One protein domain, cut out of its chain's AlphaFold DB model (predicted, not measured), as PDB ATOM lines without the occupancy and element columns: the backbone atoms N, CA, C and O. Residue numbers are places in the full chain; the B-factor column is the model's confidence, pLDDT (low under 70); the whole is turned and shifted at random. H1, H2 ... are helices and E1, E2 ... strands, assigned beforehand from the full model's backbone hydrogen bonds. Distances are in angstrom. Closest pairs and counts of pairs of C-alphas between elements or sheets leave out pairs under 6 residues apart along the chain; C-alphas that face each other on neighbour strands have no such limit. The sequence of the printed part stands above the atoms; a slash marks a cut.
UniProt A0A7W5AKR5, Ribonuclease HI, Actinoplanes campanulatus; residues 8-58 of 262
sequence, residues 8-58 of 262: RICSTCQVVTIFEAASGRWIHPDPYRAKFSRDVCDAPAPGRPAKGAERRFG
ATOM      1  N   ARG A   8      15.463  -7.207 -28.422       93.19
ATOM      2  CA  ARG A   8      16.489  -6.584 -27.591       93.19
ATOM      3  C   ARG A   8      17.873  -6.965 -28.071       93.19
ATOM      4  O   ARG A   8      18.075  -7.949 -28.776       93.19
ATOM      5  N   ILE A   9      18.858  -6.164 -27.692       90.00
ATOM      6  CA  ILE A   9      20.264  -6.511 -27.878       90.00
ATOM      7  C   ILE A   9      20.703  -7.338 -26.679       90.00
ATOM      8  O   ILE A   9      20.662  -6.842 -25.554       90.00
ATOM      9  N   CYS A  10      21.138  -8.576 -26.913       88.19
ATOM     10  CA  CYS A  10      21.645  -9.427 -25.846       88.19
ATOM     11  C   CYS A  10      22.865  -8.780 -25.177       88.19
ATOM     12  O   CYS A  10      23.851  -8.439 -25.837       88.19
ATOM     13  N   SER A  11      22.817  -8.612 -23.860       75.56
ATOM     14  CA  SER A  11      23.903  -7.996 -23.087       75.56
ATOM     15  C   SER A  11      25.177  -8.859 -23.063       75.56
ATOM     16  O   SER A  11      26.281  -8.326 -22.910       75.56
ATOM     17  N   THR A  12      25.049 -10.162 -23.325       74.56
ATOM     18  CA  THR A  12      26.160 -11.121 -23.411       74.56
ATOM     19  C   THR A  12      26.905 -11.031 -24.748       74.56
ATOM     20  O   THR A  12      28.093 -10.708 -24.774       74.56
ATOM     21  N   CYS A  13      26.217 -11.269 -25.870       75.06
ATOM     22  CA  CYS A  13      26.835 -11.445 -27.197       75.06
ATOM     23  C   CYS A  13      26.546 -10.310 -28.203       75.06
ATOM     24  O   CYS A  13      27.124 -10.268 -29.295       75.06
ATOM     25  N   GLN A  14      25.657  -9.375 -27.846       84.56
ATOM     26  CA  GLN A  14      25.147  -8.281 -28.689       84.56
ATOM     27  C   GLN A  14      24.286  -8.719 -29.882       84.56
ATOM     28  O   GLN A  14      23.810  -7.863 -30.629       84.56
ATOM     29  N   VAL A  15      24.063 -10.021 -30.073       89.62
ATOM     30  CA  VAL A  15      23.127 -10.551 -31.074       89.62
ATOM     31  C   VAL A  15      21.701 -10.224 -30.635       89.62
ATOM     32  O   VAL A  15      21.404 -10.172 -29.438       89.62
ATOM     33  N   VAL A  16      20.831  -9.941 -31.601       93.81
ATOM     34  CA  VAL A  16      19.412  -9.700 -31.332       93.81
ATOM     35  C   VAL A  16      18.820 -10.921 -30.629       93.81
ATOM     36  O   VAL A  16      19.119 -12.066 -30.975       93.81
ATOM     37  N   THR A  17      18.019 -10.663 -29.608       94.69
ATOM     38  CA  THR A  17      17.258 -11.665 -28.870       94.69
ATOM     39  C   THR A  17      15.802 -11.232 -28.795       94.69
ATOM     40  O   THR A  17      15.517 -10.034 -28.717       94.69
ATOM     41  N   ILE A  18      14.901 -12.204 -28.854       95.19
ATOM     42  CA  ILE A  18      13.455 -12.014 -28.732       95.19
ATOM     43  C   ILE A  18      12.940 -12.893 -27.596       95.19
ATOM     44  O   ILE A  18      13.579 -13.889 -27.245       95.19
ATOM     45  N   PHE A  19      11.802 -12.517 -27.022       94.31
ATOM     46  CA  PHE A  19      11.100 -13.361 -26.068       94.31
ATOM     47  C   PHE A  19      10.264 -14.389 -26.831       94.31
ATOM     48  O   PHE A  19       9.347 -14.023 -27.561       94.31
ATOM     49  N   GLU A  20      10.583 -15.670 -26.675       92.38
ATOM     50  CA  GLU A  20       9.809 -16.759 -27.257       92.38
ATOM     51  C   GLU A  20       8.749 -17.212 -26.251       92.38
ATOM     52  O   GLU A  20       9.047 -17.868 -25.252       92.38
ATOM     53  N   ALA A  21       7.489 -16.866 -26.522       89.06
ATOM     54  CA  ALA A  21       6.373 -17.174 -25.630       89.06
ATOM     55  C   ALA A  21       6.192 -18.685 -25.396       89.06
ATOM     56  O   ALA A  21       5.830 -19.087 -24.293       89.06
ATOM     57  N   ALA A  22       6.493 -19.519 -26.399       88.12
ATOM     58  CA  ALA A  22       6.353 -20.973 -26.311       88.12
ATOM     59  C   ALA A  22       7.286 -21.600 -25.260       88.12
ATOM     60  O   ALA A  22       6.886 -22.520 -24.550       88.12
ATOM     61  N   SER A  23       8.516 -21.093 -25.142       88.06
ATOM     62  CA  SER A  23       9.490 -21.565 -24.151       88.06
ATOM     63  C   SER A  23       9.527 -20.709 -22.883       88.06
ATOM     64  O   SER A  23      10.155 -21.101 -21.897       88.06
ATOM     65  N   GLY A  24       8.883 -19.536 -22.895       90.75
ATOM     66  CA  GLY A  24       8.951 -18.546 -21.821       90.75
ATOM     67  C   GLY A  24      10.359 -17.978 -21.622       90.75
ATOM     68  O   GLY A  24      10.689 -17.502 -20.533       90.75
ATOM     69  N   ARG A  25      11.224 -18.074 -22.637       91.81
ATOM     70  CA  ARG A  25      12.641 -17.709 -22.554       91.81
ATOM     71  C   ARG A  25      13.007 -16.700 -23.624       91.81
ATOM     72  O   ARG A  25      12.406 -16.615 -24.689       91.81
ATOM     73  N   TRP A  26      14.058 -15.946 -23.333       94.38
ATOM     74  CA  TRP A  26      14.749 -15.198 -24.367       94.38
ATOM     75  C   TRP A  26      15.536 -16.177 -25.233       94.38
ATOM     76  O   TRP A  26      16.176 -17.089 -24.709       94.38
ATOM     77  N   ILE A  27      15.489 -15.986 -26.548       95.06
ATOM     78  CA  ILE A  27      16.231 -16.795 -27.519       95.06
ATOM     79  C   ILE A  27      16.955 -15.897 -28.514       95.06
ATOM     80  O   ILE A  27      16.600 -14.731 -28.708       95.06
ATOM     81  N   HIS A  28      17.972 -16.442 -29.169       94.50
ATOM     82  CA  HIS A  28      18.501 -15.864 -30.396       94.50
ATOM     83  C   HIS A  28      17.763 -16.484 -31.583       94.50
ATOM     84  O   HIS A  28      17.926 -17.686 -31.780       94.50
ATOM     85  N   PRO A  29      17.000 -15.706 -32.375       93.25
ATOM     86  CA  PRO A  29      16.342 -16.222 -33.571       93.25
ATOM     87  C   PRO A  29      17.324 -16.956 -34.486       93.25
ATOM     88  O   PRO A  29      18.436 -16.463 -34.703       93.25
ATOM     89  N   ASP A  30      16.902 -18.079 -35.069       91.62
ATOM     90  CA  ASP A  30      17.753 -18.944 -35.900       91.62
ATOM     91  C   ASP A  30      18.543 -18.204 -36.989       91.62
ATOM     92  O   ASP A  30      19.753 -18.440 -37.095       91.62
ATOM     93  N   PRO A  31      17.964 -17.237 -37.738       90.25
ATOM     94  CA  PRO A  31      18.729 -16.481 -38.728       90.25
ATOM     95  C   PRO A  31      19.930 -15.745 -38.123       90.25
ATOM     96  O   PRO A  31      20.980 -15.628 -38.755       90.25
ATOM     97  N   TYR A  32      19.808 -15.248 -36.889       91.94
ATOM     98  CA  TYR A  32      20.891 -14.555 -36.194       91.94
ATOM     99  C   TYR A  32      21.831 -15.528 -35.485       91.94
ATOM    100  O   TYR A  32      23.042 -15.305 -35.507       91.94
ATOM    101  N   ARG A  33      21.308 -16.621 -34.913       90.62
ATOM    102  CA  ARG A  33      22.118 -17.686 -34.306       90.62
ATOM    103  C   ARG A  33      23.068 -18.306 -35.331       90.62
ATOM    104  O   ARG A  33      24.256 -18.431 -35.056       90.62
ATOM    105  N   ALA A  34      22.574 -18.605 -36.533       86.88
ATOM    106  CA  ALA A  34      23.380 -19.128 -37.630       86.88
ATOM    107  C   ALA A  34      24.394 -18.092 -38.147       86.88
ATOM    108  O   ALA A  34      25.584 -18.382 -38.266       86.88
ATOM    109  N   LYS A  35      23.944 -16.854 -38.403       87.06
ATOM    110  CA  LYS A  35      24.794 -15.776 -38.937       87.06
ATOM    111  C   LYS A  35      25.946 -15.390 -38.006       87.06
ATOM    112  O   LYS A  35      27.014 -15.012 -38.485       87.06
ATOM    113  N   PHE A  36      25.734 -15.454 -36.694       84.56
ATOM    114  CA  PHE A  36      26.711 -15.064 -35.675       84.56
ATOM    115  C   PHE A  36      27.165 -16.252 -34.821       84.56
ATOM    116  O   PHE A  36      27.480 -16.074 -33.649       84.56
ATOM    117  N   SER A  37      27.229 -17.454 -35.398       82.69
ATOM    118  CA  SER A  37      27.528 -18.708 -34.687       82.69
ATOM    119  C   SER A  37      28.818 -18.695 -33.859       82.69
ATOM    120  O   SER A  37      28.901 -19.378 -32.847       82.69
ATOM    121  N   ARG A  38      29.814 -17.886 -34.243       72.81
ATOM    122  CA  ARG A  38      31.084 -17.725 -33.506       72.81
ATOM    123  C   ARG A  38      30.996 -16.805 -32.283       72.81
ATOM    124  O   ARG A  38      31.886 -16.823 -31.440       72.81
ATOM    125  N   ASP A  39      29.964 -15.968 -32.224       72.38
ATOM    126  CA  ASP A  39      29.816 -14.895 -31.237       72.38
ATOM    127  C   ASP A  39      28.586 -15.068 -30.339       72.38
ATOM    128  O   ASP A  39      28.520 -14.456 -29.272       72.38
ATOM    129  N   VAL A  40      27.585 -15.825 -30.797       83.06
ATOM    130  CA  VAL A  40      26.297 -16.003 -30.127       83.06
ATOM    131  C   VAL A  40      26.462 -16.855 -28.868       83.06
ATOM    132  O   VAL A  40      27.148 -17.869 -28.874       83.06
ATOM    133  N   CYS A  41      25.851 -16.425 -27.766       80.56
ATOM    134  CA  CYS A  41      25.840 -17.188 -26.521       80.56
ATOM    135  C   CYS A  41      24.638 -18.136 -26.478       80.56
ATOM    136  O   CYS A  41      23.590 -17.825 -27.043       80.56
ATOM    137  N   ASP A  42      24.743 -19.234 -25.734       87.12
ATOM    138  CA  ASP A  42      23.620 -20.164 -25.556       87.12
ATOM    139  C   ASP A  42      22.538 -19.631 -24.605       87.12
ATOM    140  O   ASP A  42      21.364 -19.948 -24.771       87.12
ATOM    141  N   ALA A  43      22.921 -18.780 -23.646       86.12
ATOM    142  CA  ALA A  43      22.026 -18.177 -22.660       86.12
ATOM    143  C   ALA A  43      21.878 -16.660 -22.907       86.12
ATOM    144  O   ALA A  43      22.674 -15.865 -22.388       86.12
ATOM    145  N   PRO A  44      20.904 -16.225 -23.727       90.25
ATOM    146  CA  PRO A  44      20.690 -14.810 -23.994       90.25
ATOM    147  C   PRO A  44      20.178 -14.072 -22.756       90.25
ATOM    148  O   PRO A  44      19.230 -14.492 -22.095       90.25
ATOM    149  N   ALA A  45      20.778 -12.914 -22.492       84.81
ATOM    150  CA  ALA A  45      20.348 -11.989 -21.455       84.81
ATOM    151  C   ALA A  45      19.788 -10.712 -22.111       84.81
ATOM    152  O   ALA A  45      20.562  -9.972 -22.739       84.81
ATOM    153  N   PRO A  46      18.475 -10.426 -22.007       89.75
ATOM    154  CA  PRO A  46      17.856  -9.283 -22.673       89.75
ATOM    155  C   PRO A  46      18.433  -7.959 -22.171       89.75
ATOM    156  O   PRO A  46      18.366  -7.641 -20.989       89.75
ATOM    157  N   GLY A  47      19.008  -7.173 -23.081       84.38
ATOM    158  CA  GLY A  47      19.509  -5.833 -22.787       84.38
ATOM    159  C   GLY A  47      18.538  -4.737 -23.222       84.38
ATOM    160  O   GLY A  47      17.319  -4.843 -23.080       84.38
ATOM    161  N   ARG A  48      19.093  -3.655 -23.776       87.56
ATOM    162  CA  ARG A  48      18.310  -2.536 -24.318       87.56
ATOM    163  C   ARG A  48      17.486  -2.950 -25.552       87.56
ATOM    164  O   ARG A  48      17.920  -3.846 -26.284       87.56
ATOM    165  N   PRO A  49      16.400  -2.228 -25.874       90.62
ATOM    166  CA  PRO A  49      15.699  -2.383 -27.146       90.62
ATOM    167  C   PRO A  49      16.636  -2.238 -28.358       90.62
ATOM    168  O   PRO A  49      17.535  -1.381 -28.392       90.62
ATOM    169  N   ALA A  50      16.440  -3.093 -29.361       87.50
ATOM    170  CA  ALA A  50      17.177  -3.059 -30.619       87.50
ATOM    171  C   ALA A  50      16.636  -1.951 -31.529       87.50
ATOM    172  O   ALA A  50      15.428  -1.823 -31.717       87.50
ATOM    173  N   LYS A  51      17.517  -1.156 -32.148       86.44
ATOM    174  CA  LYS A  51      17.121  -0.144 -33.145       86.44
ATOM    175  C   LYS A  51      16.770  -0.806 -34.478       86.44
ATOM    176  O   LYS A  51      17.262  -1.888 -34.776       86.44
ATOM    177  N   GLY A  52      16.017  -0.125 -35.346       84.88
ATOM    178  CA  GLY A  52      15.581  -0.686 -36.638       84.88
ATOM    179  C   GLY A  52      16.711  -1.270 -37.502       84.88
ATOM    180  O   GLY A  52      16.584  -2.374 -38.024       84.88
ATOM    181  N   ALA A  53      17.857  -0.589 -37.601       79.88
ATOM    182  CA  ALA A  53      19.020  -1.111 -38.328       79.88
ATOM    183  C   ALA A  53      19.665  -2.339 -37.656       79.88
ATOM    184  O   ALA A  53      20.204  -3.197 -38.348       79.88
ATOM    185  N   GLU A  54      19.612  -2.425 -36.327       87.69
ATOM    186  CA  GLU A  54      20.170  -3.535 -35.546       87.69
ATOM    187  C   GLU A  54      19.273  -4.765 -35.622       87.69
ATOM    188  O   GLU A  54      19.795  -5.861 -35.783       87.69
ATOM    189  N   ARG A  55      17.945  -4.570 -35.612       89.62
ATOM    190  CA  ARG A  55      16.962  -5.618 -35.915       89.62
ATOM    191  C   ARG A  55      17.232  -6.202 -37.297       89.62
ATOM    192  O   ARG A  55      17.532  -7.376 -37.409       89.62
ATOM    193  N   ARG A  56      17.290  -5.368 -38.342       86.00
ATOM    194  CA  ARG A  56      17.585  -5.844 -39.709       86.00
ATOM    195  C   ARG A  56      18.928  -6.570 -39.825       86.00
ATOM    196  O   ARG A  56      19.036  -7.552 -40.549       86.00
ATOM    197  N   PHE A  57      19.965  -6.085 -39.143       86.31
ATOM    198  CA  PHE A  57      21.288  -6.705 -39.206       86.31
ATOM    199  C   PHE A  57      21.412  -7.968 -38.335       86.31
ATOM    200  O   PHE A  57      22.214  -8.846 -38.668       86.31
ATOM    201  N   GLY A  58      20.637  -8.056 -37.252       89.19
ATOM    202  CA  GLY A  58      20.668  -9.131 -36.261       89.19
ATOM    203  C   GLY A  58      21.641  -8.923 -35.100       89.19
ATOM    204  O   GLY A  58      21.837  -9.828 -34.296       89.19
TER     205      GLY A  58
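What this domain is: This is residues 8 to 58 of the 262 residues of the protein "Ribonuclease HI" of Actinoplanes campanulatus (UniProt A0A7W5AKR5). A small sheet of four short antiparallel strands curls like part of a barrel, and two short helices, H1 and H2, sit at its rim, both near Val 16 of E2. The 51 printed residues hold two named helices and four named strands, in the chain order E1 E2 E3 H1 E4 H2, and the class is mixed, helices and strands. The sheet's order is E3 E2 E1 E4. The whole is compact, with a radius of gyration of the C-alphas of 9.8 A, and rounded, spanning 26 by 22 by 17 A.

How they stand to each other: E1, residues 8 to 10, E2, residues 16 to 20, and E3, residues 25 to 27, are neighbours in the sheet in this order, with 110 degrees between the N-to-C directions of E1 and E2 and 145 degrees between those of E2 and E3. The pairing is staggered: E2 pairs with E1 over residues 16 to 17 and with E3 over residues 18 to 20. Between E1 and E2, N 8 and O 17 are within hydrogen-bond range at 2.8 A; in the hairpin of E2 and E3, N 27 and O 18 are within hydrogen-bond range at 2.9 A. E4, residues 46 to 49, is an edge strand antiparallel to E1, with N 9 and O 48 at 2.9 A. H2, residues 52 to 57, only grazes the sheet with residues 54 to 57; its closest C-alphas to E2 are those of Arg 55 and Val 16, 6.6 A apart. H1, residues 30 to 35, is only just on the sheet, with 5 pairs of C-alphas within 10 A, and only grazes it. H1 and H2 are only just apart, at 8.4 A. In both helices every O i to N i+4 pair is within hydrogen-bond range.

Where its parts are: E1 begins at C-alpha 8 (16.489, -6.584, -27.591). E2 is 12.6 A long. H2 measures 8.7 A and ends at C-alpha 57 (21.288, -6.705, -39.206).

The domain as a whole: The two C-alphas farthest apart, of Ser 23 and Ala 53, are 26.6 A apart. The printed part has no cut and no long link. No printed residue is under 70 in pLDDT.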